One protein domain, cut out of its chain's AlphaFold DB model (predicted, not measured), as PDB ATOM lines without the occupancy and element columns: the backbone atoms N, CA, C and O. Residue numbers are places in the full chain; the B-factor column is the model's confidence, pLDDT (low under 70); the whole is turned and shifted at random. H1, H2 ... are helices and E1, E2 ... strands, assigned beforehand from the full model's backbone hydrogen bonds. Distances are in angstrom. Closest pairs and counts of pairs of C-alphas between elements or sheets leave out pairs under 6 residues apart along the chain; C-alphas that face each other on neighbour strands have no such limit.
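What this domain is: This is residues 10 to 84 of the 104 residues of an uncharacterized protein of Clostridium tertium (UniProt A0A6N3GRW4). With little regular structure, the domain is a small three-stranded sheet with helix H1 across one face, making one end, while loops, among them residues 16 to 26 and 69 to 75, make the other. The printed part has 75 residues, 29 in named elements H1 E1 E2 E3, class mixed. The antiparallel sheet, order E1 E2 E3, is a meander, each strand neighbouring the one before. The whole printed part is compact, radius of gyration of the C-alphas 12.8 A, its C-alphas spanning 37 by 25 by 18 A.

How they stand to each other: H1, residues 35 to 44, every O i to N i+4 pair within hydrogen-bond range, is on the sheet of E1, 48 to 52, E2, 57 to 63, and E3, 77 to 83, height 8.7 A: two layers. Its closest C-alphas to E3 are Arg 39 and Val 80, 6.7 A. Hairpin E1 and E2 has N 50 and O 59 at 2.8 A; hairpin E2 and E3, N 60 and O 80, 2.8 A.

Where its parts are: H1, 14.1 A long, begins at C-alpha 35 (169.129, 229.743, 159.659). E1 spans 12.8 A, E2 19.4 A; E3, 19.7 A, ends at C-alpha 83 (163.311, 216.844, 147.310).

The domain as a whole: The printed part has no cut. Link E2 to E3 is long. Residues 20 to 33, among others, are under pLDDT 70.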
ATOM      1  N   HIS A  10     172.641 214.469 157.066       56.44
ATOM      2  CA  HIS A  10     173.453 215.344 156.219       56.44
ATOM      3  C   HIS A  10     173.541 216.788 156.733       56.44
ATOM      4  O   HIS A  10     174.496 217.495 156.428       56.44
ATOM      5  N   ALA A  11     172.527 217.225 157.460       58.72
ATOM      6  CA  ALA A  11     172.333 218.573 157.938       58.72
ATOM      7  C   ALA A  11     173.001 218.854 159.283       58.72
ATOM      8  O   ALA A  11     173.504 219.952 159.498       58.72
ATOM      9  N   GLU A  12     173.058 217.843 160.145       62.38
ATOM     10  CA  GLU A  12     173.602 217.933 161.502       62.38
ATOM     11  C   GLU A  12     175.042 218.468 161.516       62.38
ATOM     12  O   GLU A  12     175.400 219.312 162.329       62.38
ATOM     13  N   LYS A  13     175.850 218.091 160.517       65.00
ATOM     14  CA  LYS A  13     177.244 218.551 160.367       65.00
ATOM     15  C   LYS A  13     177.410 220.046 160.038       65.00
ATOM     16  O   LYS A  13     178.547 220.498 159.911       65.00
ATOM     17  N   HIS A  14     176.315 220.764 159.797       65.38
ATOM     18  CA  HIS A  14     176.298 222.182 159.435       65.38
ATOM     19  C   HIS A  14     175.654 223.071 160.504       65.38
ATOM     20  O   HIS A  14     175.676 224.294 160.365       65.38
ATOM     21  N   VAL A  15     175.109 222.471 161.565       68.06
ATOM     22  CA  VAL A  15     174.692 223.200 162.763       68.06
ATOM     23  C   VAL A  15     175.940 223.787 163.419       68.06
ATOM     24  O   VAL A  15     176.986 223.132 163.483       68.06
ATOM     25  N   TYR A  16     175.846 225.035 163.874       63.62
ATOM     26  CA  TYR A  16     176.926 225.672 164.613       63.62
ATOM     27  C   TYR A  16     177.295 224.845 165.850       63.62
ATOM     28  O   TYR A  16     176.459 224.592 166.714       63.62
ATOM     29  N   ASN A  17     178.560 224.438 165.929       65.56
ATOM     30  CA  ASN A  17     179.138 223.813 167.107       65.56
ATOM     31  C   ASN A  17     180.449 224.549 167.432       65.56
ATOM     32  O   ASN A  17     181.373 224.477 166.617       65.56
ATOM     33  N   PRO A  18     180.551 225.230 168.591       67.88
ATOM     34  CA  PRO A  18     181.737 225.997 168.970       67.88
ATOM     35  C   PRO A  18     183.003 225.142 169.150       67.88
ATOM     36  O   PRO A  18     184.104 225.686 169.108       67.88
ATOM     37  N   GLU A  19     182.874 223.823 169.317       71.62
ATOM     38  CA  GLU A  19     183.994 222.882 169.462       71.62
ATOM     39  C   GLU A  19     184.540 222.374 168.115       71.62
ATOM     40  O   GLU A  19     185.568 221.697 168.071       71.62
ATOM     41  N   VAL A  20     183.865 222.679 167.001       66.06
ATOM     42  CA  VAL A  20     184.219 222.174 165.670       66.06
ATOM     43  C   VAL A  20     184.560 223.337 164.750       66.06
ATOM     44  O   VAL A  20     183.720 224.177 164.454       66.06
ATOM     45  N   ILE A  21     185.791 223.350 164.235       65.69
ATOM     46  CA  ILE A  21     186.220 224.347 163.247       65.69
ATOM     47  C   ILE A  21     185.438 224.133 161.946       65.69
ATOM     48  O   ILE A  21     185.426 223.036 161.375       65.69
ATOM     49  N   SER A  22     184.807 225.199 161.459       58.47
ATOM     50  CA  SER A  22     184.113 225.183 160.176       58.47
ATOM     51  C   SER A  22     185.104 224.975 159.031       58.47
ATOM     52  O   SER A  22     186.175 225.576 158.978       58.47
ATOM     53  N   THR A  23     184.760 224.112 158.078       63.88
ATOM     54  CA  THR A  23     185.611 223.828 156.908       63.88
ATOM     55  C   THR A  23     184.797 223.939 155.629       63.88
ATOM     56  O   THR A  23     183.586 223.752 155.651       63.88
ATOM     57  N   LYS A  24     185.432 224.157 154.469       60.09
ATOM     58  CA  LYS A  24     184.728 224.258 153.168       60.09
ATOM     59  C   LYS A  24     183.795 223.070 152.850       60.09
ATOM     60  O   LYS A  24     182.908 223.197 152.015       60.09
ATOM     61  N   LYS A  25     184.003 221.904 153.480       58.84
ATOM     62  CA  LYS A  25     183.154 220.701 153.336       58.84
ATOM     63  C   LYS A  25     182.097 220.551 154.445       58.84
ATOM     64  O   LYS A  25     181.163 219.765 154.279       58.84
ATOM     65  N   LYS A  26     182.257 221.262 155.562       63.50
ATOM     66  CA  LYS A  26     181.383 221.284 156.743       63.50
ATOM     67  C   LYS A  26     181.213 222.735 157.200       63.50
ATOM     68  O   LYS A  26     181.655 223.108 158.281       63.50
ATOM     69  N   THR A  27     180.673 223.559 156.309       63.00
ATOM     70  CA  THR A  27     180.414 224.966 156.604       63.00
ATOM     71  C   THR A  27     179.348 225.038 157.682       63.00
ATOM     72  O   THR A  27     178.257 224.506 157.479       63.00
ATOM     73  N   GLN A  28     179.672 225.628 158.822       67.00
ATOM     74  CA  GLN A  28     178.719 225.824 159.901       67.00
ATOM     75  C   GLN A  28     177.962 227.137 159.711       67.00
ATOM     76  O   GLN A  28     178.553 228.179 159.429       67.00
ATOM     77  N   PHE A  29     176.652 227.074 159.911       68.56
ATOM     78  CA  PHE A  29     175.746 228.217 159.901       68.56
ATOM     79  C   PHE A  29     175.110 228.330 161.294       68.56
ATOM     80  O   PHE A  29     175.028 227.330 162.008       68.56
ATOM     81  N   GLY A  30     174.661 229.519 161.705       61.69
ATOM     82  CA  GLY A  30     173.907 229.664 162.961       61.69
ATOM     83  C   GLY A  30     174.626 230.306 164.146       61.69
ATOM     84  O   GLY A  30     174.032 230.377 165.214       61.69
ATOM     85  N   LYS A  31     175.875 230.775 163.994       66.62
ATOM     86  CA  LYS A  31     176.566 231.505 165.073       66.62
ATOM     87  C   LYS A  31     175.926 232.874 165.332       66.62
ATOM     88  O   LYS A  31     175.579 233.187 166.461       66.62
ATOM     89  N   ASP A  32     175.751 233.647 164.262       66.25
ATOM     90  CA  ASP A  32     175.275 235.036 164.310       66.25
ATOM     91  C   ASP A  32     174.019 235.253 163.438       66.25
ATOM     92  O   ASP A  32     173.564 236.379 163.253       66.25
ATOM     93  N   ILE A  33     173.474 234.179 162.848       69.94
ATOM     94  CA  ILE A  33     172.416 234.230 161.829       69.94
ATOM     95  C   ILE A  33     171.351 233.180 162.111       69.94
ATOM     96  O   ILE A  33     171.654 232.015 162.346       69.94
ATOM     97  N   ASP A  34     170.091 233.588 162.017       74.44
ATOM     98  CA  ASP A  34     168.947 232.690 162.108       74.44
ATOM     99  C   ASP A  34     168.786 231.900 160.799       74.44
ATOM    100  O   ASP A  34     168.384 232.436 159.763       74.44
ATOM    101  N   ILE A  35     169.123 230.609 160.843       71.19
ATOM    102  CA  ILE A  35     169.129 229.743 159.659       71.19
ATOM    103  C   ILE A  35     167.709 229.502 159.123       71.19
ATOM    104  O   ILE A  35     167.534 229.308 157.918       71.19
ATOM    105  N   LEU A  36     166.686 229.536 159.987       73.06
ATOM    106  CA  LEU A  36     165.298 229.361 159.559       73.06
ATOM    107  C   LEU A  36     164.860 230.551 158.709       73.06
ATOM    108  O   LEU A  36     164.392 230.351 157.589       73.06
ATOM    109  N   LYS A  37     165.127 231.773 159.180       79.12
ATOM    110  CA  LYS A  37     164.854 232.997 158.411       79.12
ATOM    111  C   LYS A  37     165.647 233.052 157.113       79.12
ATOM    112  O   LYS A  37     165.090 233.376 156.070       79.12
ATOM    113  N   LEU A  38     166.931 232.692 157.156       79.50
ATOM    114  CA  LEU A  38     167.790 232.667 155.970       79.50
ATOM    115  C   LEU A  38     167.250 231.704 154.905       79.50
ATOM    116  O   LEU A  38     167.283 231.974 153.701       79.50
ATOM    117  N   ARG A  39     166.726 230.559 155.346       79.19
ATOM    118  CA  ARG A  39     166.091 229.591 154.462       79.19
ATOM    119  C   ARG A  39     164.775 230.100 153.892       79.19
ATOM    120  O   ARG A  39     164.583 229.948 152.688       79.19
ATOM    121  N   GLU A  40     163.893 230.647 154.722       81.31
ATOM    122  CA  GLU A  40     162.625 231.228 154.272       81.31
ATOM    123  C   GLU A  40     162.874 232.306 153.217       81.31
ATOM    124  O   GLU A  40     162.324 232.225 152.122       81.31
ATOM    125  N   ASP A  41     163.794 233.230 153.485       84.69
ATOM    126  CA  ASP A  41     164.175 234.291 152.553       84.69
ATOM    127  C   ASP A  41     164.762 233.740 151.241       84.69
ATOM    128  O   ASP A  41     164.414 234.195 150.152       84.69
ATOM    129  N   THR A  42     165.581 232.688 151.310       85.31
ATOM    130  CA  THR A  42     166.114 232.018 150.109       85.31
ATOM    131  C   THR A  42     165.031 231.323 149.288       85.31
ATOM    132  O   THR A  42     165.167 231.205 148.075       85.31
ATOM    133  N   MET A  43     163.970 230.822 149.922       83.69
ATOM    134  CA  MET A  43     162.864 230.169 149.218       83.69
ATOM    135  C   MET A  43     161.843 231.165 148.664       83.69
ATOM    136  O   MET A  43     161.290 230.917 147.596       83.69
ATOM    137  N   LEU A  44     161.593 232.268 149.373       86.81
ATOM    138  CA  LEU A  44     160.650 233.314 148.968       86.81
ATOM    139  C   LEU A  44     161.249 234.259 147.922       86.81
ATOM    140  O   LEU A  44     160.553 234.682 147.000       86.81
ATOM    141  N   HIS A  45     162.542 234.559 148.045       89.56
ATOM    142  CA  HIS A  45     163.263 235.499 147.190       89.56
ATOM    143  C   HIS A  45     164.587 234.904 146.677       89.56
ATOM    144  O   HIS A  45     165.650 235.448 146.987       89.56
ATOM    145  N   PRO A  46     164.556 233.781 145.934       91.56
ATOM    146  CA  PRO A  46     165.752 233.193 145.339       91.56
ATOM    147  C   PRO A  46     166.272 234.041 144.175       91.56
ATOM    148  O   PRO A  46     165.492 234.493 143.337       91.56
ATOM    149  N   ASP A  47     167.593 234.132 144.044       90.62
ATOM    150  CA  ASP A  47     168.226 234.665 142.830       90.62
ATOM    151  C   ASP A  47     168.196 233.638 141.693       90.62
ATOM    152  O   ASP A  47     168.145 233.978 140.512       90.62
ATOM    153  N   SER A  48     168.232 232.347 142.039       90.75
ATOM    154  CA  SER A  48     168.174 231.261 141.065       90.75
ATOM    155  C   SER A  48     167.426 230.048 141.605       90.75
ATOM    156  O   SER A  48     167.615 229.627 142.748       90.75
ATOM    157  N   ILE A  49     166.601 229.446 140.750       90.00
ATOM    158  CA  ILE A  49     165.905 228.187 141.016       90.00
ATOM    159  C   ILE A  49     166.341 227.186 139.948       90.00
ATOM    160  O   ILE A  49     166.169 227.421 138.754       90.00
ATOM    161  N   VAL A  50     166.909 226.063 140.376       89.38
ATOM    162  CA  VAL A  50     167.411 225.006 139.493       89.38
ATOM    163  C   VAL A  50     166.704 223.704 139.828       89.38
ATOM    164  O   VAL A  50     166.836 223.189 140.937       89.38
ATOM    165  N   TYR A  51     165.984 223.144 138.863       84.75
ATOM    166  CA  TYR A  51     165.427 221.802 138.984       84.75
ATOM    167  C   TYR A  51     166.439 220.767 138.484       84.75
ATOM    168  O   TYR A  51     166.948 220.872 137.371       84.75
ATOM    169  N   ASN A  52     166.743 219.782 139.326       81.19
ATOM    170  CA  ASN A  52     167.554 218.624 138.981       81.19
ATOM    171  C   ASN A  52     166.627 217.409 138.858       81.19
ATOM    172  O   ASN A  52     166.117 216.903 139.860       81.19
ATOM    173  N   ASP A  53     166.411 216.957 137.629       77.69
ATOM    174  CA  ASP A  53     165.537 215.840 137.268       77.69
ATOM    175  C   ASP A  53     166.119 214.474 137.667       77.69
ATOM    176  O   ASP A  53     165.391 213.586 138.131       77.69
ATOM    177  N   GLU A  54     167.440 214.305 137.561       73.88
ATOM    178  CA  GLU A  54     168.143 213.081 137.944       73.88
ATOM    179  C   GLU A  54     167.872 212.735 139.411       73.88
ATOM    180  O   GLU A  54     167.475 211.608 139.735       73.88
ATOM    181  N   GLN A  55     168.029 213.726 140.288       67.69
ATOM    182  CA  GLN A  55     167.855 213.604 141.734       67.69
ATOM    183  C   GLN A  55     166.434 213.952 142.197       67.69
ATOM    184  O   GLN A  55     166.097 213.664 143.342       67.69
ATOM    185  N   ASN A  56     165.597 214.507 141.314       76.88
ATOM    186  CA  ASN A  56     164.247 214.990 141.612       76.88
ATOM    187  C   ASN A  56     164.222 216.031 142.750       76.88
ATOM    188  O   ASN A  56     163.465 215.923 143.722       76.88
ATOM    189  N   VAL A  57     165.106 217.025 142.639       78.44
ATOM    190  CA  VAL A  57     165.344 218.059 143.657       78.44
ATOM    191  C   VAL A  57     165.227 219.441 143.039       78.44
ATOM    192  O   VAL A  57     165.843 219.719 142.013       78.44
ATOM    193  N   ILE A  58     164.503 220.338 143.705       84.19
ATOM    194  CA  ILE A  58     164.563 221.773 143.427       84.19
ATOM    195  C   ILE A  58     165.637 222.390 144.315       84.19
ATOM    196  O   ILE A  58     165.601 222.258 145.538       84.19
ATOM    197  N   LYS A  59     166.584 223.086 143.699       86.56
ATOM    198  CA  LYS A  59     167.621 223.865 144.363       86.56
ATOM    199  C   LYS A  59     167.295 225.351 144.237       86.56
ATOM    200  O   LYS A  59     167.368 225.896 143.142       86.56
ATOM    201  N   TYR A  60     167.016 226.005 145.353       86.50
ATOM    202  CA  TYR A  60     166.960 227.458 145.472       86.50
ATOM    203  C   TYR A  60     168.347 227.967 145.851       86.50
ATOM    204  O   TYR A  60     169.000 227.399 146.731       86.50
ATOM    205  N   VAL A  61     168.816 229.006 145.178       87.75
ATOM    206  CA  VAL A  61     170.106 229.644 145.432       87.75
ATOM    207  C   VAL A  61     169.867 231.122 145.651       87.75
ATOM    208  O   VAL A  61     169.153 231.751 144.871       87.75
ATOM    209  N   LYS A  62     170.484 231.646 146.705       88.62
ATOM    210  CA  LYS A  62     170.521 233.070 146.999       88.62
ATOM    211  C   LYS A  62     171.936 233.486 147.367       88.62
ATOM    212  O   LYS A  62     172.638 232.733 148.052       88.62
ATOM    213  N   GLU A  63     172.352 234.645 146.895       88.75
ATOM    214  CA  GLU A  63     173.614 235.277 147.244       88.75
ATOM    215  C   GLU A  63     173.342 236.478 148.148       88.75
ATOM    216  O   GLU A  63     172.486 237.314 147.886       88.75
ATOM    217  N   TYR A  64     174.056 236.522 149.264       85.31
ATOM    218  CA  TYR A  64     174.019 237.606 150.224       85.31
ATOM    219  C   TYR A  64     175.334 238.378 150.139       85.31
ATOM    220  O   TYR A  64     176.412 237.781 150.114       85.31
ATOM    221  N   ASP A  65     175.246 239.705 150.181       85.56
ATOM    222  CA  ASP A  65     176.417 240.596 150.199       85.56
ATOM    223  C   ASP A  65     177.166 240.579 151.545       85.56
ATOM    224  O   ASP A  65     178.204 241.220 151.713       85.56
ATOM    225  N   PHE A  66     176.642 239.845 152.527       81.81
ATOM    226  CA  PHE A  66     177.240 239.651 153.840       81.81
ATOM    227  C   PHE A  66     177.594 238.181 154.074       81.81
ATOM    228  O   PHE A  66     177.045 237.264 153.465       81.81
ATOM    229  N   ASN A  67     178.534 237.949 154.989       80.06
ATOM    230  CA  ASN A  67     178.938 236.599 155.345       80.06
ATOM    231  C   ASN A  67     177.821 235.890 156.126       80.06
ATOM    232  O   ASN A  67     177.484 236.311 157.230       80.06
ATOM    233  N   ILE A  68     177.304 234.790 155.577       76.12
ATOM    234  CA  ILE A  68     176.252 233.983 156.200       76.12
ATOM    235  C   ILE A  68     176.769 232.821 157.065       76.12
ATOM    236  O   ILE A  68     175.987 232.069 157.642       76.12
ATOM    237  N   SER A  69     178.085 232.642 157.135       74.31
ATOM    238  CA  SER A  69     178.766 231.503 157.759       74.31
ATOM    239  C   SER A  69     179.758 231.967 158.833       74.31
ATOM    240  O   SER A  69     179.903 233.163 159.084       74.31
ATOM    241  N   THR A  70     180.470 231.052 159.492       68.62
ATOM    242  CA  THR A  70     181.545 231.434 160.418       68.62
ATOM    243  C   THR A  70     182.693 232.164 159.693       68.62
ATOM    244  O   THR A  70     182.913 231.932 158.498       68.62
ATOM    245  N   PRO A  71     183.472 233.011 160.401       70.81
ATOM    246  CA  PRO A  71     184.628 233.713 159.830       70.81
ATOM    247  C   PRO A  71     185.670 232.794 159.173       70.81
ATOM    248  O   PRO A  71     186.333 233.201 158.225       70.81
ATOM    249  N   ASP A  72     185.782 231.544 159.629       69.75
ATOM    250  CA  ASP A  72     186.719 230.553 159.076       69.75
ATOM    251  C   ASP A  72     186.334 230.092 157.662       69.75
ATOM    252  O   ASP A  72     187.163 229.611 156.886       69.75
ATOM    253  N   THR A  73     185.054 230.227 157.313       67.25
ATOM    254  CA  THR A  73     184.497 229.815 156.024       67.25
ATOM    255  C   THR A  73     183.517 230.857 155.531       67.25
ATOM    256  O   THR A  73     182.315 230.595 155.455       67.25
ATOM    257  N   THR A  74     184.025 232.041 155.204       76.50
ATOM    258  CA  THR A  74     183.166 233.105 154.702       76.50
ATOM    259  C   THR A  74     182.468 232.668 153.415       76.50
ATOM    260  O   THR A  74     183.087 232.196 152.458       76.50
ATOM    261  N   THR A  75     181.145 232.764 153.403       78.50
ATOM    262  CA  THR A  75     180.332 232.553 152.204       78.50
ATOM    263  C   THR A  75     179.117 233.446 152.312       78.50
ATOM    264  O   THR A  75     178.545 233.544 153.389       78.50
ATOM    265  N   GLY A  76     178.743 234.094 151.214       81.75
ATOM    266  CA  GLY A  76     177.455 234.773 151.063       81.75
ATOM    267  C   GLY A  76     176.417 233.887 150.381       81.75
ATOM    268  O   GLY A  76     175.255 234.240 150.296       81.75
ATOM    269  N   GLN A  77     176.798 232.715 149.872       83.56
ATOM    270  CA  GLN A  77     175.897 231.906 149.061       83.56
ATOM    271  C   GLN A  77     175.137 230.883 149.904       83.56
ATOM    272  O   GLN A  77     175.738 229.960 150.464       83.56
ATOM    273  N   HIS A  78     173.810 230.999 149.926       84.00
ATOM    274  CA  HIS A  78     172.903 230.043 150.550       84.00
ATOM    275  C   HIS A  78     172.216 229.165 149.501       84.00
ATOM    276  O   HIS A  78     171.886 229.604 148.397       84.00
ATOM    277  N   ARG A  79     172.011 227.886 149.832       83.50
ATOM    278  CA  ARG A  79     171.406 226.905 148.924       83.50
ATOM    279  C   ARG A  79     170.405 226.039 149.677       83.50
ATOM    280  O   ARG A  79     170.785 225.308 150.589       83.50
ATOM    281  N   VAL A  80     169.151 226.067 149.243       79.81
ATOM    282  CA  VAL A  80     168.067 225.236 149.782       79.81
ATOM    283  C   VAL A  80     167.711 224.173 148.749       79.81
ATOM    284  O   VAL A  80     167.587 224.466 147.570       79.81
ATOM    285  N   PHE A  81     167.561 222.929 149.179       78.00
ATOM    286  CA  PHE A  81     167.323 221.748 148.362       78.00
ATOM    287  C   PHE A  81     166.033 221.088 148.853       78.00
ATOM    288  O   PHE A  81     165.983 220.545 149.962       78.00
ATOM    289  N   ILE A  82     164.996 221.132 148.025       77.19
ATOM    290  CA  ILE A  82     163.691 220.524 148.274       77.19
ATOM    291  C   ILE A  82     163.578 219.274 147.403       77.19
ATOM    292  O   ILE A  82     163.508 219.371 146.179       77.19
ATOM    293  N   ASN A  83     163.580 218.094 148.024       74.00
ATOM    294  CA  ASN A  83     163.311 216.844 147.310       74.00
ATOM    295  C   ASN A  83     161.812 216.776 146.990       74.00
ATOM    296  O   ASN A  83     160.997 216.853 147.907       74.00
ATOM    297  N   LEU A  84     161.454 216.604 145.717       70.06
ATOM    298  CA  LEU A  84     160.056 216.475 145.290       70.06
ATOM    299  C   LEU A  84     159.529 215.042 145.429       70.06
ATOM    300  O   LEU A  84     158.335 214.831 145.607       70.06
TER     301      LEU A  84